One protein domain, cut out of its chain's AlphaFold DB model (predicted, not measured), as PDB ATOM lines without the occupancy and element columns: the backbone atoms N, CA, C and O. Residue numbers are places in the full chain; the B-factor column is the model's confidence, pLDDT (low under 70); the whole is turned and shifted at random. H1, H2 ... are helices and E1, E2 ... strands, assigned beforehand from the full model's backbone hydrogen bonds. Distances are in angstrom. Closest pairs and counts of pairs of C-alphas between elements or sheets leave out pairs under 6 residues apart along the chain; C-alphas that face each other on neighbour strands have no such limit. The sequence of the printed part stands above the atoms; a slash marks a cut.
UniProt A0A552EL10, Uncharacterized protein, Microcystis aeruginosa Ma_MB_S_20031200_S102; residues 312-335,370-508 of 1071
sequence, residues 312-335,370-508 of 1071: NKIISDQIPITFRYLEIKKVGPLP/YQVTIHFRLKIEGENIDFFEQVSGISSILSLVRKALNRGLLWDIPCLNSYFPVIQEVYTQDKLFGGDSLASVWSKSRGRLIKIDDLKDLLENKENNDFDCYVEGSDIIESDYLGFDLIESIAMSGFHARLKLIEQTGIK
ATOM      1  N   ASN A 312      99.615 -17.765  40.354       73.12
ATOM      2  CA  ASN A 312      99.173 -17.899  41.738       73.12
ATOM      3  C   ASN A 312      98.828 -16.532  42.342       73.12
ATOM      4  O   ASN A 312      97.871 -16.423  43.112       73.12
ATOM      5  N   LYS A 313      99.558 -15.474  41.961       71.25
ATOM      6  CA  LYS A 313      99.253 -14.103  42.372       71.25
ATOM      7  C   LYS A 313      97.981 -13.567  41.715       71.25
ATOM      8  O   LYS A 313      97.151 -13.023  42.432       71.25
ATOM      9  N   ILE A 314      97.811 -13.736  40.403       69.38
ATOM     10  CA  ILE A 314      96.602 -13.300  39.685       69.38
ATOM     11  C   ILE A 314      95.365 -13.954  40.305       69.38
ATOM     12  O   ILE A 314      94.407 -13.264  40.640       69.38
ATOM     13  N   ILE A 315      95.418 -15.264  40.530       72.19
ATOM     14  CA  ILE A 315      94.322 -16.030  41.125       72.19
ATOM     15  C   ILE A 315      94.036 -15.561  42.554       72.19
ATOM     16  O   ILE A 315      92.879 -15.382  42.917       72.19
ATOM     17  N   SER A 316      95.077 -15.307  43.355       72.56
ATOM     18  CA  SER A 316      94.914 -14.796  44.726       72.56
ATOM     19  C   SER A 316      94.395 -13.353  44.765       72.56
ATOM     20  O   SER A 316      93.770 -12.959  45.742       72.56
ATOM     21  N   ASP A 317      94.638 -12.549  43.728       70.44
ATOM     22  CA  ASP A 317      94.075 -11.201  43.609       70.44
ATOM     23  C   ASP A 317      92.597 -11.252  43.167       70.44
ATOM     24  O   ASP A 317      91.787 -10.441  43.620       70.44
ATOM     25  N   GLN A 318      92.222 -12.216  42.316       73.94
ATOM     26  CA  GLN A 318      90.834 -12.434  41.889       73.94
ATOM     27  C   GLN A 318      89.967 -13.078  42.982       73.94
ATOM     28  O   GLN A 318      88.818 -12.679  43.182       73.94
ATOM     29  N   ILE A 319      90.518 -14.068  43.685       81.69
ATOM     30  CA  ILE A 319      89.904 -14.781  44.805       81.69
ATOM     31  C   ILE A 319      90.791 -14.518  46.035       81.69
ATOM     32  O   ILE A 319      91.708 -15.295  46.299       81.69
ATOM     33  N   PRO A 320      90.548 -13.423  46.783       83.62
ATOM     34  CA  PRO A 320      91.381 -12.932  47.884       83.62
ATOM     35  C   PRO A 320      91.278 -13.793  49.150       83.62
ATOM     36  O   PRO A 320      90.867 -13.342  50.222       83.62
ATOM     37  N   ILE A 321      91.686 -15.051  49.020       84.94
ATOM     38  CA  ILE A 321      91.884 -16.021  50.091       84.94
ATOM     39  C   ILE A 321      93.377 -16.309  50.157       84.94
ATOM     40  O   ILE A 321      94.037 -16.515  49.142       84.94
ATOM     41  N   THR A 322      93.921 -16.335  51.364       85.62
ATOM     42  CA  THR A 322      95.334 -16.602  51.618       85.62
ATOM     43  C   THR A 322      95.478 -17.764  52.586       85.62
ATOM     44  O   THR A 322      94.758 -17.847  53.581       85.62
ATOM     45  N   PHE A 323      96.413 -18.660  52.291       86.31
ATOM     46  CA  PHE A 323      96.861 -19.691  53.216       86.31
ATOM     47  C   PHE A 323      97.786 -19.041  54.254       86.31
ATOM     48  O   PHE A 323      98.728 -18.346  53.875       86.31
ATOM     49  N   ARG A 324      97.502 -19.204  55.553       86.88
ATOM     50  CA  ARG A 324      98.342 -18.633  56.618       86.88
ATOM     51  C   ARG A 324      99.396 -19.620  57.095       86.88
ATOM     52  O   ARG A 324     100.581 -19.340  56.986       86.88
ATOM     53  N   TYR A 325      98.944 -20.729  57.668       86.62
ATOM     54  CA  TYR A 325      99.788 -21.793  58.197       86.62
ATOM     55  C   TYR A 325      98.947 -23.061  58.401       86.62
ATOM     56  O   TYR A 325      97.711 -23.021  58.351       86.62
ATOM     57  N   LEU A 326      99.629 -24.180  58.635       90.25
ATOM     58  CA  LEU A 326      99.027 -25.448  59.029       90.25
ATOM     59  C   LEU A 326      99.593 -25.903  60.373       90.25
ATOM     60  O   LEU A 326     100.768 -25.692  60.658       90.25
ATOM     61  N   GLU A 327      98.762 -26.557  61.171       89.19
ATOM     62  CA  GLU A 327      99.149 -27.212  62.416       89.19
ATOM     63  C   GLU A 327      98.938 -28.714  62.268       89.19
ATOM     64  O   GLU A 327      97.912 -29.155  61.743       89.19
ATOM     65  N   ILE A 328      99.895 -29.508  62.746       85.69
ATOM     66  CA  ILE A 328      99.790 -30.967  62.777       85.69
ATOM     67  C   ILE A 328     100.009 -31.420  64.215       85.69
ATOM     68  O   ILE A 328     101.095 -31.265  64.767       85.69
ATOM     69  N   LYS A 329      98.981 -32.020  64.811       82.19
ATOM     70  CA  LYS A 329      99.021 -32.590  66.158       82.19
ATOM     71  C   LYS A 329      98.873 -34.108  66.074       82.19
ATOM     72  O   LYS A 329      97.984 -34.604  65.386       82.19
ATOM     73  N   LYS A 330      99.716 -34.867  66.780       75.06
ATOM     74  CA  LYS A 330      99.469 -36.304  67.005       75.06
ATOM     75  C   LYS A 330      98.279 -36.432  67.965       75.06
ATOM     76  O   LYS A 330      98.302 -35.840  69.041       75.06
ATOM     77  N   VAL A 331      97.239 -37.163  67.570       64.88
ATOM     78  CA  VAL A 331      96.017 -37.334  68.372       64.88
ATOM     79  C   VAL A 331      96.128 -38.617  69.176       64.88
ATOM     80  O   VAL A 331      95.938 -39.680  68.595       64.88
ATOM     81  N   GLY A 332      96.411 -38.476  70.477       53.53
ATOM     82  CA  GLY A 332      96.320 -39.504  71.522       53.53
ATOM     83  C   GLY A 332      97.035 -40.842  71.263       53.53
ATOM     84  O   GLY A 332      97.498 -41.130  70.158       53.53
ATOM     85  N   PRO A 333      97.137 -41.711  72.278       48.91
ATOM     86  CA  PRO A 333      97.363 -43.119  72.017       48.91
ATOM     87  C   PRO A 333      96.131 -43.630  71.272       48.91
ATOM     88  O   PRO A 333      95.004 -43.565  71.768       48.91
ATOM     89  N   LEU A 334      96.321 -44.187  70.081       51.91
ATOM     90  CA  LEU A 334      95.319 -45.120  69.589       51.91
ATOM     91  C   LEU A 334      95.155 -46.217  70.650       51.91
ATOM     92  O   LEU A 334      96.126 -46.531  71.345       51.91
ATOM     93  N   PRO A 335      93.989 -46.862  70.779       50.16
ATOM     94  CA  PRO A 335      93.726 -47.925  71.755       50.16
ATOM     95  C   PRO A 335      94.513 -49.210  71.425       50.16
ATOM     96  O   PRO A 335      94.078 -50.322  71.700       50.16
ATOM     97  N   TYR A 370      96.581 -38.451  63.318       76.44
ATOM     98  CA  TYR A 370      96.968 -37.049  63.242       76.44
ATOM     99  C   TYR A 370      95.729 -36.169  63.129       76.44
ATOM    100  O   TYR A 370      94.715 -36.561  62.554       76.44
ATOM    101  N   GLN A 371      95.836 -34.964  63.660       82.44
ATOM    102  CA  GLN A 371      94.912 -33.861  63.478       82.44
ATOM    103  C   GLN A 371      95.657 -32.776  62.718       82.44
ATOM    104  O   GLN A 371      96.731 -32.348  63.129       82.44
ATOM    105  N   VAL A 372      95.072 -32.353  61.608       85.62
ATOM    106  CA  VAL A 372      95.557 -31.277  60.758       85.62
ATOM    107  C   VAL A 372      94.568 -30.126  60.840       85.62
ATOM    108  O   VAL A 372      93.378 -30.305  60.564       85.62
ATOM    109  N   THR A 373      95.074 -28.951  61.191       89.00
ATOM    110  CA  THR A 373      94.323 -27.698  61.164       89.00
ATOM    111  C   THR A 373      94.936 -26.788  60.110       89.00
ATOM    112  O   THR A 373      96.137 -26.544  60.137       89.00
ATOM    113  N   ILE A 374      94.139 -26.293  59.164       90.50
ATOM    114  CA  ILE A 374      94.592 -25.320  58.159       90.50
ATOM    115  C   ILE A 374      93.930 -23.980  58.430       90.50
ATOM    116  O   ILE A 374      92.702 -23.907  58.489       90.50
ATOM    117  N   HIS A 375      94.743 -22.930  58.543       91.12
ATOM    118  CA  HIS A 375      94.285 -21.566  58.768       91.12
ATOM    119  C   HIS A 375      94.300 -20.764  57.468       91.12
ATOM    120  O   HIS A 375      95.314 -20.673  56.769       91.12
ATOM    121  N   PHE A 376      93.174 -20.127  57.181       90.44
ATOM    122  CA  PHE A 376      92.957 -19.277  56.023       90.44
ATOM    123  C   PHE A 376      92.685 -17.842  56.468       90.44
ATOM    124  O   PHE A 376      92.171 -17.592  57.558       90.44
ATOM    125  N   ARG A 377      92.994 -16.889  55.589       89.69
ATOM    126  CA  ARG A 377      92.581 -15.490  55.714       89.69
ATOM    127  C   ARG A 377      91.870 -15.063  54.439       89.69
ATOM    128  O   ARG A 377      92.457 -15.092  53.360       89.69
ATOM    129  N   LEU A 378      90.627 -14.641  54.593       88.38
ATOM    130  CA  LEU A 378      89.729 -14.135  53.565       88.38
ATOM    131  C   LEU A 378      89.698 -12.605  53.628       88.38
ATOM    132  O   LEU A 378      89.571 -12.042  54.714       88.38
ATOM    133  N   LYS A 379      89.792 -11.925  52.482       84.50
ATOM    134  CA  LYS A 379      89.688 -10.463  52.403       84.50
ATOM    135  C   LYS A 379      88.520 -10.043  51.511       84.50
ATOM    136  O   LYS A 379      88.582 -10.204  50.298       84.50
ATOM    137  N   ILE A 380      87.474  -9.468  52.099       82.69
ATOM    138  CA  ILE A 380      86.267  -9.008  51.389       82.69
ATOM    139  C   ILE A 380      85.966  -7.575  51.816       82.69
ATOM    140  O   ILE A 380      85.947  -7.291  53.004       82.69
ATOM    141  N   GLU A 381      85.736  -6.670  50.858       76.12
ATOM    142  CA  GLU A 381      85.260  -5.293  51.117       76.12
ATOM    143  C   GLU A 381      86.108  -4.486  52.136       76.12
ATOM    144  O   GLU A 381      85.653  -3.499  52.700       76.12
ATOM    145  N   GLY A 382      87.378  -4.864  52.339       71.31
ATOM    146  CA  GLY A 382      88.294  -4.227  53.297       71.31
ATOM    147  C   GLY A 382      88.379  -4.919  54.663       71.31
ATOM    148  O   GLY A 382      89.304  -4.625  55.420       71.31
ATOM    149  N   GLU A 383      87.500  -5.878  54.947       78.75
ATOM    150  CA  GLU A 383      87.557  -6.736  56.131       78.75
ATOM    151  C   GLU A 383      88.507  -7.917  55.902       78.75
ATOM    152  O   GLU A 383      88.538  -8.503  54.816       78.75
ATOM    153  N   ASN A 384      89.271  -8.280  56.937       84.06
ATOM    154  CA  ASN A 384      90.061  -9.510  56.968       84.06
ATOM    155  C   ASN A 384      89.401 -10.480  57.949       84.06
ATOM    156  O   ASN A 384      89.304 -10.171  59.136       84.06
ATOM    157  N   ILE A 385      88.981 -11.639  57.456       86.12
ATOM    158  CA  ILE A 385      88.343 -12.696  58.239       86.12
ATOM    159  C   ILE A 385      89.293 -13.885  58.274       86.12
ATOM    160  O   ILE A 385      89.707 -14.385  57.227       86.12
ATOM    161  N   ASP A 386      89.641 -14.333  59.473       87.62
ATOM    162  CA  ASP A 386      90.446 -15.531  59.670       87.62
ATOM    163  C   ASP A 386      89.536 -16.699  60.005       87.62
ATOM    164  O   ASP A 386      88.669 -16.571  60.859       87.62
ATOM    165  N   PHE A 387      89.751 -17.839  59.361       89.38
ATOM    166  CA  PHE A 387      88.991 -19.050  59.646       89.38
ATOM    167  C   PHE A 387      89.873 -20.280  59.493       89.38
ATOM    168  O   PHE A 387      90.949 -20.218  58.892       89.38
ATOM    169  N   PHE A 388      89.426 -21.413  60.029       89.62
ATOM    170  CA  PHE A 388      90.191 -22.650  59.951       89.62
ATOM    171  C   PHE A 388      89.335 -23.882  59.661       89.62
ATOM    172  O   PHE A 388      88.130 -23.954  59.939       89.62
ATOM    173  N   GLU A 389      89.999 -24.889  59.101       87.00
ATOM    174  CA  GLU A 389      89.460 -26.231  58.928       87.00
ATOM    175  C   GLU A 389      90.293 -27.242  59.689       87.00
ATOM    176  O   GLU A 389      91.488 -27.380  59.443       87.00
ATOM    177  N   GLN A 390      89.629 -27.976  60.578       84.44
ATOM    178  CA  GLN A 390      90.231 -29.027  61.381       84.44
ATOM    179  C   GLN A 390      89.724 -30.391  60.918       84.44
ATOM    180  O   GLN A 390      88.520 -30.613  60.728       84.44
ATOM    181  N   VAL A 391      90.668 -31.307  60.736       78.50
ATOM    182  CA  VAL A 391      90.434 -32.659  60.245       78.50
ATOM    183  C   VAL A 391      91.372 -33.631  60.952       78.50
ATOM    184  O   VAL A 391      92.555 -33.358  61.095       78.50
ATOM    185  N   SER A 392      90.869 -34.796  61.336       74.44
ATOM    186  CA  SER A 392      91.610 -35.843  62.049       74.44
ATOM    187  C   SER A 392      91.511 -37.203  61.340       74.44
ATOM    188  O   SER A 392      90.585 -37.426  60.553       74.44
ATOM    189  N   GLY A 393      92.481 -38.096  61.593       68.25
ATOM    190  CA  GLY A 393      92.451 -39.520  61.219       68.25
ATOM    191  C   GLY A 393      93.827 -40.205  61.120       68.25
ATOM    192  O   GLY A 393      94.862 -39.558  61.222       68.25
ATOM    193  N   ILE A 394      93.845 -41.527  60.888       64.75
ATOM    194  CA  ILE A 394      95.055 -42.364  60.663       64.75
ATOM    195  C   ILE A 394      95.634 -42.248  59.238       64.75
ATOM    196  O   ILE A 394      96.641 -42.869  58.894       64.75
ATOM    197  N   SER A 395      95.018 -41.450  58.367       68.31
ATOM    198  CA  SER A 395      95.563 -41.247  57.024       68.31
ATOM    199  C   SER A 395      96.915 -40.524  57.066       68.31
ATOM    200  O   SER A 395      97.288 -39.920  58.073       68.31
ATOM    201  N   SER A 396      97.652 -40.553  55.953       74.31
ATOM    202  CA  SER A 396      98.864 -39.746  55.842       74.31
ATOM    203  C   SER A 396      98.527 -38.268  56.053       74.31
ATOM    204  O   SER A 396      97.467 -37.801  55.630       74.31
ATOM    205  N   ILE A 397      99.447 -37.521  56.670       77.56
ATOM    206  CA  ILE A 397      99.298 -36.077  56.907       77.56
ATOM    207  C   ILE A 397      98.888 -35.359  55.616       77.56
ATOM    208  O   ILE A 397      97.960 -34.559  55.620       77.56
ATOM    209  N   LEU A 398      99.504 -35.726  54.490       78.12
ATOM    210  CA  LEU A 398      99.192 -35.183  53.167       78.12
ATOM    211  C   LEU A 398      97.719 -35.379  52.789       78.12
ATOM    212  O   LEU A 398      97.063 -34.465  52.297       78.12
ATOM    213  N   SER A 399      97.158 -36.552  53.071       76.56
ATOM    214  CA  SER A 399      95.754 -36.831  52.779       76.56
ATOM    215  C   SER A 399      94.802 -36.065  53.700       76.56
ATOM    216  O   SER A 399      93.733 -35.634  53.264       76.56
ATOM    217  N   LEU A 400      95.193 -35.835  54.956       77.94
ATOM    218  CA  LEU A 400      94.437 -34.992  55.886       77.94
ATOM    219  C   LEU A 400      94.484 -33.512  55.480       77.94
ATOM    220  O   LEU A 400      93.444 -32.856  55.509       77.94
ATOM    221  N   VAL A 401      95.634 -33.015  55.008       83.31
ATOM    222  CA  VAL A 401      95.772 -31.675  54.410       83.31
ATOM    223  C   VAL A 401      94.815 -31.526  53.222       83.31
ATOM    224  O   VAL A 401      94.036 -30.575  53.175       83.31
ATOM    225  N   ARG A 402      94.772 -32.505  52.308       79.12
ATOM    226  CA  ARG A 402      93.824 -32.510  51.175       79.12
ATOM    227  C   ARG A 402      92.373 -32.443  51.630       79.12
ATOM    228  O   ARG A 402      91.587 -31.668  51.085       79.12
ATOM    229  N   LYS A 403      92.012 -33.263  52.619       79.19
ATOM    230  CA  LYS A 403      90.663 -33.309  53.191       79.19
ATOM    231  C   LYS A 403      90.281 -31.958  53.801       79.19
ATOM    232  O   LYS A 403      89.178 -31.477  53.545       79.19
ATOM    233  N   ALA A 404      91.190 -31.323  54.542       84.81
ATOM    234  CA  ALA A 404      90.979 -30.001  55.126       84.81
ATOM    235  C   ALA A 404      90.809 -28.913  54.051       84.81
ATOM    236  O   ALA A 404      89.857 -28.139  54.123       84.81
ATOM    237  N   LEU A 405      91.641 -28.909  53.002       86.56
ATOM    238  CA  LEU A 405      91.505 -27.973  51.879       86.56
ATOM    239  C   LEU A 405      90.165 -28.134  51.138       86.56
ATOM    240  O   LEU A 405      89.512 -27.143  50.820       86.56
ATOM    241  N   ASN A 406      89.721 -29.371  50.892       82.06
ATOM    242  CA  ASN A 406      88.439 -29.641  50.224       82.06
ATOM    243  C   ASN A 406      87.260 -29.182  51.071       82.06
ATOM    244  O   ASN A 406      86.343 -28.529  50.566       82.06
ATOM    245  N   ARG A 407      87.304 -29.507  52.368       79.75
ATOM    246  CA  ARG A 407      86.284 -29.084  53.318       79.75
ATOM    247  C   ARG A 407      86.229 -27.564  53.401       79.75
ATOM    248  O   ARG A 407      85.130 -27.032  53.424       79.75
ATOM    249  N   GLY A 408      87.368 -26.876  53.390       85.06
ATOM    250  CA  GLY A 408      87.426 -25.418  53.514       85.06
ATOM    251  C   GLY A 408      86.950 -24.677  52.277       85.06
ATOM    252  O   GLY A 408      86.145 -23.761  52.394       85.06
ATOM    253  N   LEU A 409      87.408 -25.090  51.094       87.12
ATOM    254  CA  LEU A 409      87.260 -24.282  49.880       87.12
ATOM    255  C   LEU A 409      86.161 -24.756  48.925       87.12
ATOM    256  O   LEU A 409      85.705 -23.956  48.114       87.12
ATOM    257  N   LEU A 410      85.749 -26.026  48.976       83.44
ATOM    258  CA  LEU A 410      84.870 -26.608  47.949       83.44
ATOM    259  C   LEU A 410      83.537 -27.131  48.496       83.44
ATOM    260  O   LEU A 410      82.542 -27.159  47.777       83.44
ATOM    261  N   TRP A 411      83.496 -27.596  49.745       76.88
ATOM    262  CA  TRP A 411      82.299 -28.229  50.304       76.88
ATOM    263  C   TRP A 411      81.312 -27.222  50.891       76.88
ATOM    264  O   TRP A 411      81.710 -26.265  51.529       76.88
ATOM    265  N   ASP A 412      80.015 -27.491  50.739       74.50
ATOM    266  CA  ASP A 412      78.930 -26.693  51.344       74.50
ATOM    267  C   ASP A 412      78.933 -25.199  50.972       74.50
ATOM    268  O   ASP A 412      78.623 -24.328  51.781       74.50
ATOM    269  N   ILE A 413      79.282 -24.905  49.720       82.31
ATOM    270  CA  ILE A 413      79.172 -23.563  49.146       82.31
ATOM    271  C   ILE A 413      78.064 -23.617  48.086       82.31
ATOM    272  O   ILE A 413      78.192 -24.393  47.132       82.31
ATOM    273  N   PRO A 414      76.953 -22.872  48.251       80.62
ATOM    274  CA  PRO A 414      75.781 -22.980  47.390       80.62
ATOM    275  C   PRO A 414      76.062 -22.874  45.892       80.62
ATOM    276  O   PRO A 414      75.528 -23.685  45.132       80.62
ATOM    277  N   CYS A 415      76.936 -21.960  45.480       82.50
ATOM    278  CA  CYS A 415      77.319 -21.760  44.088       82.50
ATOM    279  C   CYS A 415      78.069 -22.962  43.486       82.50
ATOM    280  O   CYS A 415      78.039 -23.151  42.276       82.50
ATOM    281  N   LEU A 416      78.687 -23.813  44.313       81.62
ATOM    282  CA  LEU A 416      79.395 -25.028  43.893       81.62
ATOM    283  C   LEU A 416      78.549 -26.305  44.022       81.62
ATOM    284  O   LEU A 416      79.035 -27.388  43.709       81.62
ATOM    285  N   ASN A 417      77.285 -26.220  44.452       78.19
ATOM    286  CA  ASN A 417      76.451 -27.404  44.700       78.19
ATOM    287  C   ASN A 417      76.161 -28.257  43.459       78.19
ATOM    288  O   ASN A 417      75.736 -29.393  43.624       78.19
ATOM    289  N   SER A 418      76.346 -27.735  42.244       80.00
ATOM    290  CA  SER A 418      76.234 -28.507  41.001       80.00
ATOM    291  C   SER A 418      77.456 -29.384  40.722       80.00
ATOM    292  O   SER A 418      77.426 -30.171  39.778       80.00
ATOM    293  N   TYR A 419      78.520 -29.256  41.519       78.12
ATOM    294  CA  TYR A 419      79.797 -29.915  41.295       78.12
ATOM    295  C   TYR A 419      80.168 -30.881  42.423       78.12
ATOM    296  O   TYR A 419      79.914 -30.664  43.609       78.12
ATOM    297  N   PHE A 420      80.840 -31.948  42.024       75.44
ATOM    298  CA  PHE A 420      81.452 -32.963  42.847       75.44
ATOM    299  C   PHE A 420      82.979 -32.857  42.715       75.44
ATOM    300  O   PHE A 420      83.515 -33.057  41.621       75.44
ATOM    301  N   PRO A 421      83.710 -32.519  43.788       73.50
ATOM    302  CA  PRO A 421      85.149 -32.333  43.693       73.50
ATOM    303  C   PRO A 421      85.891 -33.670  43.631       73.50
ATOM    304  O   PRO A 421      85.806 -34.467  44.565       73.50
ATOM    305  N   VAL A 422      86.666 -33.880  42.565       68.25
ATOM    306  CA  VAL A 422      87.529 -35.053  42.378       68.25
ATOM    307  C   VAL A 422      88.970 -34.610  42.235       68.25
ATOM    308  O   VAL A 422      89.325 -33.867  41.325       68.25
ATOM    309  N   ILE A 423      89.820 -35.046  43.157       63.19
ATOM    310  CA  ILE A 423      91.183 -34.531  43.247       63.19
ATOM    311  C   ILE A 423      92.175 -35.649  42.992       63.19
ATOM    312  O   ILE A 423      92.265 -36.588  43.777       63.19
ATOM    313  N   GLN A 424      92.923 -35.485  41.903       58.88
ATOM    314  CA  GLN A 424      93.947 -36.395  41.409       58.88
ATOM    315  C   GLN A 424      95.310 -35.731  41.531       58.88
ATOM    316  O   GLN A 424      95.809 -35.085  40.615       58.88
ATOM    317  N   GLU A 425      95.944 -35.863  42.680       53.28
ATOM    318  CA  GLU A 425      97.260 -35.270  42.882       53.28
ATOM    319  C   GLU A 425      98.353 -36.269  42.475       53.28
ATOM    320  O   GLU A 425      98.598 -37.256  43.170       53.28
ATOM    321  N   VAL A 426      99.002 -36.002  41.337       46.81
ATOM    322  CA  VAL A 426     100.189 -36.735  40.877       46.81
ATOM    323  C   VAL A 426     101.420 -36.117  41.521       46.81
ATOM    324  O   VAL A 426     101.822 -35.008  41.178       46.81
ATOM    325  N   TYR A 427     102.038 -36.856  42.438       50.06
ATOM    326  CA  TYR A 427     103.326 -36.478  42.999       50.06
ATOM    327  C   TYR A 427     104.430 -36.761  41.981       50.06
ATOM    328  O   TYR A 427     104.854 -37.902  41.817       50.06
ATOM    329  N   THR A 428     104.928 -35.732  41.307       42.84
ATOM    330  CA  THR A 428     106.206 -35.837  40.598       42.84
ATOM    331  C   THR A 428     107.343 -35.662  41.602       42.84
ATOM    332  O   THR A 428     107.715 -34.542  41.927       42.84
ATOM    333  N   GLN A 429     107.916 -36.778  42.069       45.16
ATOM    334  CA  GLN A 429     109.281 -36.821  42.623       45.16
ATOM    335  C   GLN A 429     110.355 -36.784  41.516       45.16
ATOM    336  O   GLN A 429     111.536 -37.016  41.772       45.16
ATOM    337  N   ASP A 430     109.976 -36.463  40.280       37.88
ATOM    338  CA  ASP A 430     110.907 -36.444  39.164       37.88
ATOM    339  C   ASP A 430     111.621 -35.095  39.080       37.88
ATOM    340  O   ASP A 430     111.134 -34.131  38.490       37.88
ATOM    341  N   LYS A 431     112.837 -35.126  39.645       40.88
ATOM    342  CA  LYS A 431     113.917 -34.127  39.687       40.88
ATOM    343  C   LYS A 431     113.981 -33.315  40.982       40.88
ATOM    344  O   LYS A 431     113.642 -32.135  41.028       40.88
ATOM    345  N   LEU A 432     114.588 -33.936  41.995       40.50
ATOM    346  CA  LEU A 432     115.536 -33.236  42.867       40.50
ATOM    347  C   LEU A 432     116.536 -32.485  41.969       40.50
ATOM    348  O   LEU A 432     117.474 -33.071  41.429       40.50
ATOM    349  N   PHE A 433     116.299 -31.199  41.727       43.06
ATOM    350  CA  PHE A 433     117.322 -30.330  41.161       43.06
ATOM    351  C   PHE A 433     118.236 -29.907  42.314       43.06
ATOM    352  O   PHE A 433     117.871 -29.071  43.136       43.06
ATOM    353  N   GLY A 434     119.413 -30.533  42.383       39.28
ATOM    354  CA  GLY A 434     120.333 -30.440  43.521       39.28
ATOM    355  C   GLY A 434     120.205 -31.664  44.429       39.28
ATOM    356  O   GLY A 434     119.101 -32.081  44.752       39.28
ATOM    357  N   GLY A 435     121.334 -32.287  44.771       34.03
ATOM    358  CA  GLY A 435     121.390 -33.564  45.488       34.03
ATOM    359  C   GLY A 435     120.705 -33.580  46.862       34.03
ATOM    360  O   GLY A 435     120.383 -32.543  47.442       34.03
ATOM    361  N   ASP A 436     120.504 -34.801  47.354       45.22
ATOM    362  CA  ASP A 436     119.707 -35.169  48.523       45.22
ATOM    363  C   ASP A 436     119.882 -34.269  49.765       45.22
ATOM    364  O   ASP A 436     120.993 -33.979  50.211       45.22
ATOM    365  N   SER A 437     118.734 -33.935  50.373       41.59
ATOM    366  CA  SER A 437     118.477 -33.333  51.702       41.59
ATOM    367  C   SER A 437     118.364 -31.806  51.864       41.59
ATOM    368  O   SER A 437     117.791 -31.388  52.864       41.59
ATOM    369  N   LEU A 438     118.793 -30.973  50.903       45.00
ATOM    370  CA  LEU A 438     118.663 -29.495  50.985       45.00
ATOM    371  C   LEU A 438     117.997 -28.847  49.751       45.00
ATOM    372  O   LEU A 438     118.032 -27.629  49.584       45.00
ATOM    373  N   ALA A 439     117.412 -29.648  48.860       53.84
ATOM    374  CA  ALA A 439     116.813 -29.167  47.619       53.84
ATOM    375  C   ALA A 439     115.371 -28.669  47.821       53.84
ATOM    376  O   ALA A 439     114.585 -29.281  48.544       53.84
ATOM    377  N   SER A 440     115.012 -27.582  47.132       58.19
ATOM    378  CA  SER A 440     113.632 -27.094  47.044       58.19
ATOM    379  C   SER A 440     112.711 -28.178  46.470       58.19
ATOM    380  O   SER A 440     113.010 -28.764  45.426       58.19
ATOM    381  N   VAL A 441     111.577 -28.416  47.121       64.31
ATOM    382  CA  VAL A 441     110.562 -29.393  46.728       64.31
ATOM    383  C   VAL A 441     109.540 -28.727  45.814       64.31
ATOM    384  O   VAL A 441     108.730 -27.908  46.256       64.31
ATOM    385  N   TRP A 442     109.544 -29.112  44.537       67.94
ATOM    386  CA  TRP A 442     108.508 -28.723  43.582       67.94
ATOM    387  C   TRP A 442     107.345 -29.710  43.670       67.94
ATOM    388  O   TRP A 442     107.490 -30.886  43.346       67.94
ATOM    389  N   SER A 443     106.183 -29.239  44.114       71.62
ATOM    390  CA  SER A 443     104.973 -30.055  44.215       71.62
ATOM    391  C   SER A 443     103.958 -29.656  43.158       71.62
ATOM    392  O   SER A 443     103.737 -28.470  42.910       71.62
ATOM    393  N   LYS A 444     103.330 -30.670  42.565       72.75
ATOM    394  CA  LYS A 444     102.268 -30.526  41.577       72.75
ATOM    395  C   LYS A 444     100.982 -31.133  42.117       72.75
ATOM    396  O   LYS A 444     100.957 -32.283  42.544       72.75
ATOM    397  N   SER A 445      99.911 -30.353  42.077       74.25
ATOM    398  CA  SER A 445      98.573 -30.786  42.452       74.25
ATOM    399  C   SER A 445      97.664 -30.702  41.238       74.25
ATOM    400  O   SER A 445      97.629 -29.669  40.568       74.25
ATOM    401  N   ARG A 446      96.893 -31.764  40.978       74.00
ATOM    402  CA  ARG A 446      95.833 -31.738  39.968       74.00
ATOM    403  C   ARG A 446      94.478 -32.027  40.587       74.00
ATOM    404  O   ARG A 446      94.354 -32.740  41.583       74.00
ATOM    405  N   GLY A 447      93.446 -31.454  39.999       72.56
ATOM    406  CA  GLY A 447      92.075 -31.722  40.396       72.56
ATOM    407  C   GLY A 447      91.103 -31.349  39.296       72.56
ATOM    408  O   GLY A 447      91.459 -30.662  38.342       72.56
ATOM    409  N   ARG A 448      89.874 -31.824  39.448       75.00
ATOM    410  CA  ARG A 448      88.746 -31.521  38.573       75.00
ATOM    411  C   ARG A 448      87.458 -31.427  39.386       75.00
ATOM    412  O   ARG A 448      87.315 -32.035  40.449       75.00
ATOM    413  N   LEU A 449      86.508 -30.657  38.881       74.75
ATOM    414  CA  LEU A 449      85.149 -30.593  39.408       74.75
ATOM    415  C   LEU A 449      84.228 -31.296  38.409       74.75
ATOM    416  O   LEU A 449      84.106 -30.851  37.273       74.75
ATOM    417  N   ILE A 450      83.589 -32.384  38.827       74.88
ATOM    418  CA  ILE A 450      82.657 -33.152  37.992       74.88
ATOM    419  C   ILE A 450      81.254 -32.608  38.218       74.88
ATOM    420  O   ILE A 450      80.894 -32.352  39.363       74.88
ATOM    421  N   LYS A 451      80.430 -32.428  37.186       77.38
ATOM    422  CA  LYS A 451      79.031 -32.050  37.424       77.38
ATOM    423  C   LYS A 451      78.263 -33.231  38.010       77.38
ATOM    424  O   LYS A 451      78.481 -34.380  37.647       77.38
ATOM    425  N   ILE A 452      77.341 -32.951  38.927       77.38
ATOM    426  CA  ILE A 452      76.531 -34.002  39.560       77.38
ATOM    427  C   ILE A 452      75.674 -34.751  38.530       77.38
ATOM    428  O   ILE A 452      75.415 -35.936  38.722       77.38
ATOM    429  N   ASP A 453      75.249 -34.089  37.456       76.88
ATOM    430  CA  ASP A 453      74.462 -34.725  36.396       76.88
ATOM    431  C   ASP A 453      75.302 -35.763  35.632       76.88
ATOM    432  O   ASP A 453      74.900 -36.919  35.560       76.88
ATOM    433  N   ASP A 454      76.533 -35.416  35.243       72.88
ATOM    434  CA  ASP A 454      77.480 -36.354  34.617       72.88
ATOM    435  C   ASP A 454      77.800 -37.549  35.543       72.88
ATOM    436  O   ASP A 454      77.935 -38.692  35.104       72.88
ATOM    437  N   LEU A 455      77.891 -37.300  36.858       73.31
ATOM    438  CA  LEU A 455      78.071 -38.365  37.846       73.31
ATOM    439  C   LEU A 455      76.854 -39.300  37.897       73.31
ATOM    440  O   LEU A 455      77.032 -40.510  38.003       73.31
ATOM    441  N   LYS A 456      75.626 -38.777  37.831       76.31
ATOM    442  CA  LYS A 456      74.417 -39.615  37.804       76.31
ATOM    443  C   LYS A 456      74.385 -40.491  36.557       76.31
ATOM    444  O   LYS A 456      74.146 -41.688  36.688       76.31
ATOM    445  N   ASP A 457      74.730 -39.935  35.400       73.75
ATOM    446  CA  ASP A 457      74.792 -40.681  34.141       73.75
ATOM    447  C   ASP A 457      75.820 -41.830  34.215       73.75
ATOM    448  O   ASP A 457      75.549 -42.950  33.769       73.75
ATOM    449  N   LEU A 458      76.969 -41.607  34.866       71.06
ATOM    450  CA  LEU A 458      77.966 -42.649  35.157       71.06
ATOM    451  C   LEU A 458      77.433 -43.723  36.132       71.06
ATOM    452  O   LEU A 458      77.735 -44.914  36.016       71.06
ATOM    453  N   LEU A 459      76.645 -43.326  37.133       71.31
ATOM    454  CA  LEU A 459      76.048 -44.261  38.091       71.31
ATOM    455  C   LEU A 459      74.926 -45.108  37.459       71.31
ATOM    456  O   LEU A 459      74.719 -46.259  37.864       71.31
ATOM    457  N   GLU A 460      74.228 -44.590  36.454       73.69
ATOM    458  CA  GLU A 460      73.148 -45.298  35.762       73.69
ATOM    459  C   GLU A 460      73.672 -46.266  34.686       73.69
ATOM    460  O   GLU A 460      73.153 -47.381  34.552       73.69
ATOM    461  N   ASN A 461      74.764 -45.921  33.998       68.25
ATOM    462  CA  ASN A 461      75.358 -46.760  32.956       68.25
ATOM    463  C   ASN A 461      76.274 -47.856  33.530       68.25
ATOM    464  O   ASN A 461      77.434 -47.633  33.858       68.25
ATOM    465  N   LYS A 462      75.747 -49.083  33.639       59.44
ATOM    466  CA  LYS A 462      76.453 -50.245  34.221       59.44
ATOM    467  C   LYS A 462      77.478 -50.922  33.295       59.44
ATOM    468  O   LYS A 462      78.197 -51.800  33.762       59.44
ATOM    469  N   GLU A 463      77.512 -50.577  32.006       55.97
ATOM    470  CA  GLU A 463      78.286 -51.310  30.987       55.97
ATOM    471  C   GLU A 463      79.699 -50.747  30.735       55.97
ATOM    472  O   GLU A 463      80.565 -51.493  30.288       55.97
ATOM    473  N   ASN A 464      79.972 -49.485  31.094       52.66
ATOM    474  CA  ASN A 464      81.295 -48.859  30.973       52.66
ATOM    475  C   ASN A 464      81.811 -48.444  32.356       52.66
ATOM    476  O   ASN A 464      81.371 -47.447  32.919       52.66
ATOM    477  N   ASN A 465      82.765 -49.207  32.896       53.16
ATOM    478  CA  ASN A 465      83.438 -48.896  34.166       53.16
ATOM    479  C   ASN A 465      84.645 -47.957  34.001       53.16
ATOM    480  O   ASN A 465      85.315 -47.667  34.991       53.16
ATOM    481  N   ASP A 466      84.965 -47.530  32.775       57.97
ATOM    482  CA  ASP A 466      86.116 -46.662  32.545       57.97
ATOM    483  C   ASP A 466      85.717 -45.202  32.742       57.97
ATOM    484  O   ASP A 466      85.132 -44.551  31.873       57.97
ATOM    485  N   PHE A 467      85.984 -44.727  33.952       59.53
ATOM    486  CA  PHE A 467      85.653 -43.395  34.414       59.53
ATOM    487  C   PHE A 467      86.288 -42.299  33.529       59.53
ATOM    488  O   PHE A 467      85.669 -41.258  33.307       59.53
ATOM    489  N   ASP A 468      87.476 -42.534  32.963       56.50
ATOM    490  CA  ASP A 468      88.164 -41.534  32.138       56.50
ATOM    491  C   ASP A 468      87.491 -41.334  30.762       56.50
ATOM    492  O   ASP A 468      87.538 -40.233  30.216       56.50
ATOM    493  N   CYS A 469      86.754 -42.332  30.254       54.62
ATOM    494  CA  CYS A 469      85.991 -42.242  29.001       54.62
ATOM    495  C   CYS A 469      84.727 -41.365  29.106       54.62
ATOM    496  O   CYS A 469      84.222 -40.894  28.091       54.62
ATOM    497  N   TYR A 470      84.189 -41.148  30.313       55.00
ATOM    498  CA  TYR A 470      82.990 -40.320  30.537       55.00
ATOM    499  C   TYR A 470      83.317 -38.832  30.738       55.00
ATOM    500  O   TYR A 470      82.438 -37.977  30.669       55.00
ATOM    501  N   VAL A 471      84.586 -38.522  31.015       53.84
ATOM    502  CA  VAL A 471      85.035 -37.229  31.560       53.84
ATOM    503  C   VAL A 471      85.864 -36.426  30.553       53.84
ATOM    504  O   VAL A 471      86.384 -35.364  30.888       53.84
ATOM    505  N   GLU A 472      85.906 -36.855  29.287       44.12
ATOM    506  CA  GLU A 472      86.610 -36.185  28.175       44.12
ATOM    507  C   GLU A 472      86.220 -34.700  27.951       44.12
ATOM    508  O   GLU A 472      86.835 -34.026  27.130       44.12
ATOM    509  N   GLY A 473      85.239 -34.154  28.685       42.91
ATOM    510  CA  GLY A 473      84.830 -32.745  28.641       42.91
ATOM    511  C   GLY A 473      85.204 -31.858  29.843       42.91
ATOM    512  O   GLY A 473      84.883 -30.671  29.797       42.91
ATOM    513  N   SER A 474      85.828 -32.368  30.919       53.09
ATOM    514  CA  SER A 474      86.258 -31.530  32.058       53.09
ATOM    515  C   SER A 474      87.781 -31.415  32.132       53.09
ATOM    516  O   SER A 474      88.461 -32.419  32.358       53.09
ATOM    517  N   ASP A 475      88.307 -30.197  31.994       58.88
ATOM    518  CA  ASP A 475      89.747 -29.940  32.044       58.88
ATOM    519  C   ASP A 475      90.337 -30.340  33.408       58.88
ATOM    520  O   ASP A 475      89.861 -29.937  34.474       58.88
ATOM    521  N   ILE A 476      91.407 -31.141  33.383       67.94
ATOM    522  CA  ILE A 476      92.223 -31.399  34.571       67.94
ATOM    523  C   ILE A 476      93.044 -30.140  34.836       67.94
ATOM    524  O   ILE A 476      93.919 -29.774  34.052       67.94
ATOM    525  N   ILE A 477      92.786 -29.492  35.967       70.75
ATOM    526  CA  ILE A 477      93.517 -28.292  36.359       70.75
ATOM    527  C   ILE A 477      94.763 -28.677  37.115       70.75
ATOM    528  O   ILE A 477      94.716 -29.475  38.050       70.75
ATOM    529  N   GLU A 478      95.862 -28.023  36.762       73.25
ATOM    530  CA  GLU A 478      97.146 -28.196  37.409       73.25
ATOM    531  C   GLU A 478      97.584 -26.917  38.130       73.25
ATOM    532  O   GLU A 478      97.464 -25.789  37.630       73.25
ATOM    533  N   SER A 479      98.134 -27.095  39.326       74.50
ATOM    534  CA  SER A 479      98.855 -26.042  40.018       74.50
ATOM    535  C   SER A 479     100.127 -26.566  40.643       74.50
ATOM    536  O   SER A 479     100.168 -27.655  41.214       74.50
ATOM    537  N   ASP A 480     101.132 -25.708  40.588       76.06
ATOM    538  CA  ASP A 480     102.485 -25.996  41.010       76.06
ATOM    539  C   ASP A 480     102.881 -25.014  42.114       76.06
ATOM    540  O   ASP A 480     102.489 -23.839  42.099       76.06
ATOM    541  N   TYR A 481     103.671 -25.495  43.067       74.81
ATOM    542  CA  TYR A 481     104.301 -24.658  44.077       74.81
ATOM    543  C   TYR A 481     105.690 -25.190  44.413       74.81
ATOM    544  O   TYR A 481     105.910 -26.403  44.475       74.81
ATOM    545  N   LEU A 482     106.608 -24.259  44.641       73.00
ATOM    546  CA  LEU A 482     107.968 -24.532  45.062       73.00
ATOM    547  C   LEU A 482     108.145 -24.037  46.494       73.00
ATOM    548  O   LEU A 482     107.934 -22.860  46.767       73.00
ATOM    549  N   GLY A 483     108.556 -24.935  47.375       68.38
ATOM    550  CA  GLY A 483     108.855 -24.643  48.773       68.38
ATOM    551  C   GLY A 483     110.004 -25.512  49.264       68.38
ATOM    552  O   GLY A 483     110.554 -26.311  48.506       68.38
ATOM    553  N   PHE A 484     110.388 -25.353  50.523       65.56
ATOM    554  CA  PHE A 484     111.503 -26.103  51.117       65.56
ATOM    555  C   PHE A 484     111.033 -27.244  52.020       65.56
ATOM    556  O   PHE A 484     111.786 -28.182  52.262       65.56
ATOM    557  N   ASP A 485     109.771 -27.202  52.450       71.81
ATOM    558  CA  ASP A 485     109.091 -28.289  53.146       71.81
ATOM    559  C   ASP A 485     108.130 -29.003  52.180       71.81
ATOM    560  O   ASP A 485     107.323 -28.377  51.492       71.81
ATOM    561  N   LEU A 486     108.196 -30.336  52.136       74.19
ATOM    562  CA  LEU A 486     107.301 -31.176  51.341       74.19
ATOM    563  C   LEU A 486     105.822 -30.939  51.686       74.19
ATOM    564  O   LEU A 486     104.983 -30.869  50.790       74.19
ATOM    565  N   ILE A 487     105.490 -30.826  52.974       77.81
ATOM    566  CA  ILE A 487     104.112 -30.649  53.439       77.81
ATOM    567  C   ILE A 487     103.607 -29.264  53.041       77.81
ATOM    568  O   ILE A 487     102.492 -29.152  52.530       77.81
ATOM    569  N   GLU A 488     104.429 -28.229  53.228       80.62
ATOM    570  CA  GLU A 488     104.106 -26.867  52.794       80.62
ATOM    571  C   GLU A 488     103.890 -26.823  51.280       80.62
ATOM    572  O   GLU A 488     102.853 -26.343  50.818       80.62
ATOM    573  N   SER A 489     104.818 -27.391  50.502       77.94
ATOM    574  CA  SER A 489     104.733 -27.375  49.045       77.94
ATOM    575  C   SER A 489     103.476 -28.064  48.523       77.94
ATOM    576  O   SER A 489     102.827 -27.574  47.594       77.94
ATOM    577  N   ILE A 490     103.081 -29.176  49.143       78.25
ATOM    578  CA  ILE A 490     101.842 -29.886  48.814       78.25
ATOM    579  C   ILE A 490     100.616 -29.074  49.241       78.25
ATOM    580  O   ILE A 490      99.666 -28.951  48.469       78.25
ATOM    581  N   ALA A 491     100.626 -28.487  50.439       84.19
ATOM    582  CA  ALA A 491      99.514 -27.679  50.926       84.19
ATOM    583  C   ALA A 491      99.266 -26.459  50.025       84.19
ATOM    584  O   ALA A 491      98.123 -26.192  49.657       84.19
ATOM    585  N   MET A 492     100.329 -25.763  49.618       84.88
ATOM    586  CA  MET A 492     100.258 -24.563  48.784       84.88
ATOM    587  C   MET A 492      99.922 -24.873  47.323       84.88
ATOM    588  O   MET A 492      99.051 -24.221  46.744       84.88
ATOM    589  N   SER A 493     100.538 -25.899  46.724       82.12
ATOM    590  CA  SER A 493     100.150 -26.352  45.375       82.12
ATOM    591  C   SER A 493      98.695 -26.827  45.354       82.12
ATOM    592  O   SER A 493      97.926 -26.444  44.470       82.12
ATOM    593  N   GLY A 494      98.281 -27.578  46.378       84.00
ATOM    594  CA  GLY A 494      96.907 -28.016  46.574       84.00
ATOM    595  C   GLY A 494      95.926 -26.856  46.749       84.00
ATOM    596  O   GLY A 494      94.848 -26.868  46.149       84.00
ATOM    597  N   PHE A 495      96.291 -25.850  47.540       89.00
ATOM    598  CA  PHE A 495      95.504 -24.638  47.753       89.00
ATOM    599  C   PHE A 495      95.268 -23.888  46.437       89.00
ATOM    600  O   PHE A 495      94.119 -23.649  46.060       89.00
ATOM    601  N   HIS A 496      96.333 -23.597  45.689       85.81
ATOM    602  CA  HIS A 496      96.230 -22.883  44.418       85.81
ATOM    603  C   HIS A 496      95.480 -23.683  43.344       85.81
ATOM    604  O   HIS A 496      94.687 -23.098  42.608       85.81
ATOM    605  N   ALA A 497      95.623 -25.014  43.303       83.50
ATOM    606  CA  ALA A 497      94.832 -25.863  42.404       83.50
ATOM    607  C   ALA A 497      93.324 -25.703  42.646       83.50
ATOM    608  O   ALA A 497      92.542 -25.646  41.701       83.50
ATOM    609  N   ARG A 498      92.907 -25.583  43.910       87.25
ATOM    610  CA  ARG A 498      91.494 -25.426  44.283       87.25
ATOM    611  C   ARG A 498      90.964 -24.035  43.945       87.25
ATOM    612  O   ARG A 498      89.830 -23.932  43.490       87.25
ATOM    613  N   LEU A 499      91.780 -22.989  44.082       86.88
ATOM    614  CA  LEU A 499      91.405 -21.650  43.616       86.88
ATOM    615  C   LEU A 499      91.245 -21.597  42.088       86.88
ATOM    616  O   LEU A 499      90.251 -21.057  41.609       86.88
ATOM    617  N   LYS A 500      92.155 -22.226  41.331       83.12
ATOM    618  CA  LYS A 500      92.021 -22.367  39.869       83.12
ATOM    619  C   LYS A 500      90.756 -23.133  39.473       83.12
ATOM    620  O   LYS A 500      90.078 -22.746  38.528       83.12
ATOM    621  N   LEU A 501      90.412 -24.195  40.211       82.19
ATOM    622  CA  LEU A 501      89.160 -24.941  40.017       82.19
ATOM    623  C   LEU A 501      87.935 -24.054  40.157       82.19
ATOM    624  O   LEU A 501      87.031 -24.140  39.330       82.19
ATOM    625  N   ILE A 502      87.918 -23.182  41.160       83.62
ATOM    626  CA  ILE A 502      86.818 -22.239  41.359       83.62
ATOM    627  C   ILE A 502      86.762 -21.233  40.205       83.62
ATOM    628  O   ILE A 502      85.681 -21.019  39.663       83.62
ATOM    629  N   GLU A 503      87.896 -20.673  39.775       82.56
ATOM    630  CA  GLU A 503      87.955 -19.741  38.635       82.56
ATOM    631  C   GLU A 503      87.371 -20.368  37.355       82.56
ATOM    632  O   GLU A 503      86.525 -19.764  36.693       82.56
ATOM    633  N   GLN A 504      87.734 -21.617  37.048       80.00
ATOM    634  CA  GLN A 504      87.269 -22.305  35.840       80.00
ATOM    635  C   GLN A 504      85.777 -22.649  35.831       80.00
ATOM    636  O   GLN A 504      85.207 -22.840  34.758       80.00
ATOM    637  N   THR A 505      85.105 -22.687  36.989       78.81
ATOM    638  CA  THR A 505      83.639 -22.856  37.006       78.81
ATOM    639  C   THR A 505      82.895 -21.686  36.355       78.81
ATOM    640  O   THR A 505      81.720 -21.824  36.018       78.81
ATOM    641  N   GLY A 506      83.550 -20.528  36.193       76.88
ATOM    642  CA  GLY A 506      82.934 -19.304  35.679       76.88
ATOM    643  C   GLY A 506      82.037 -18.583  36.694       76.88
ATOM    644  O   GLY A 506      81.383 -17.596  36.347       76.88
ATOM    645  N   ILE A 507      81.998 -19.045  37.949       83.62
ATOM    646  CA  ILE A 507      81.288 -18.371  39.039       83.62
ATOM    647  C   ILE A 507      82.002 -17.055  39.351       83.62
ATOM    648  O   ILE A 507      83.227 -16.999  39.465       83.62
ATOM    649  N   LYS A 508      81.237 -15.972  39.525       84.00
ATOM    650  CA  LYS A 508      81.813 -14.677  39.894       84.00
ATOM    651  C   LYS A 508      82.489 -14.783  41.269       84.00
ATOM    652  O   LYS A 508      81.811 -15.152  42.230       84.00
TER     653      LYS A 508
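What this domain is: This is residues 312 to 335 and 370 to 508 of the 1071 residues of an uncharacterized protein of Microcystis aeruginosa Ma_MB_S_20031200_S102 (UniProt A0A552EL10). Two three-stranded sheets stand on either side of a pair of helices: H5 and H2 run side by side between the twisted sheet E1 E2 E3 and the sheet E4 E5 E6, whose long strands run crosswise to those of the first, with H5 in the core packing on both sheets and H2 on the first. H1 packs on the later part of H5, while H3 and H4 make a small arm beyond the end of E5, where residues 459 to 465 stick out. The printed part has 163 residues with five named helices and six named strands, in the order H1 E1 E2 E3 H2 E4 E5 H3 H4 E6 H5; both sheets are antiparallel, and the class is mixed, helices and strands. It is compact, with a radius of gyration of the C-alphas of 17.3 A and spans of 48 by 42 by 42 A.

How they stand to each other: Begin with H1, residues 312 to 318, which touches residues 496 to 503 alone of H5, residues 486 to 504. The closest C-alphas, those of Asn 312 and His 496, are 6.4 A apart, and the helices run the same way at a steep tilt of 42 degrees. Next, find E1, residues 321 to 330, antiparallel to its neighbour E2, residues 370 to 380, with N 322 and O 377 within hydrogen-bond range at 2.8 A. E2 forms a hairpin with E3, residues 383 to 393, where you find N 374 and O 389 at 2.9 A. This sheet is twisted, and H2, residues 397 to 409, is on it; the C-alphas of Glu 389 and Ala 404, closest between E3 and H2, are 5.6 A apart. H2 and H5 lie on the same face of it, two layers, helices over one face of a sheet. H2 touches H5, the same way at a shallow tilt of 28 degrees, closest at the C-alphas of Val 401 and Ala 491, 6.5 A. Further on, E4, residues 419 to 422, and E5, residues 441 to 451, form a hairpin, with N 420 and O 450 at 2.7 A. The pairing is staggered: E5 pairs with E4 over residues 448 to 451 and with E6, residues 477 to 483, over residues 441 to 447, where N 445 and O 479 are 2.8 A apart. H5 is on this sheet too, again two layers, at a height over the sheet of 5.1 A; the C-alphas of Tyr 481 and Ser 493, closest between E6 and H5, are 4.7 A apart. H3, residues 452 to 460, only grazes this sheet, with residues 452 to 455. H3 and H4, residues 467 to 470, only just touch, with 3 pairs of C-alphas within 8 A, the closest those of Leu 458 and Tyr 470 at 7.2 A. In H1, H2, H3 and H5 every O i to N i+4 pair is within hydrogen-bond range; H4 is too short for one.

Where its parts are: Find C-alpha 312 at (99.173, -17.899, 41.738), where H1 begins. E1 is 27.5 A from first to last C-alpha, E2 32.3 A, E3 33.5 A and H2 18.3 A. Look for C-alpha 441 at (110.562, -29.393, 46.728); from there E5 runs 33.0 A. E6 is 20.1 A long, and H5, 26.8 A, ends at C-alpha 504, (87.269, -22.305, 35.840).

The domain as a whole: The two C-alphas farthest apart, those of Gly 382 and Glu 463, are 53.1 A apart. Residues 336 to 369 are cut out, and C-alphas 335 and 370 stand 14.2 A apart across the cut. The link from E4 to E5, residues 423 to 440, is long. The mean pLDDT of the printed part is 72.5; 48 residues are under 70, among them residues 422 to 442 and 461 to 476.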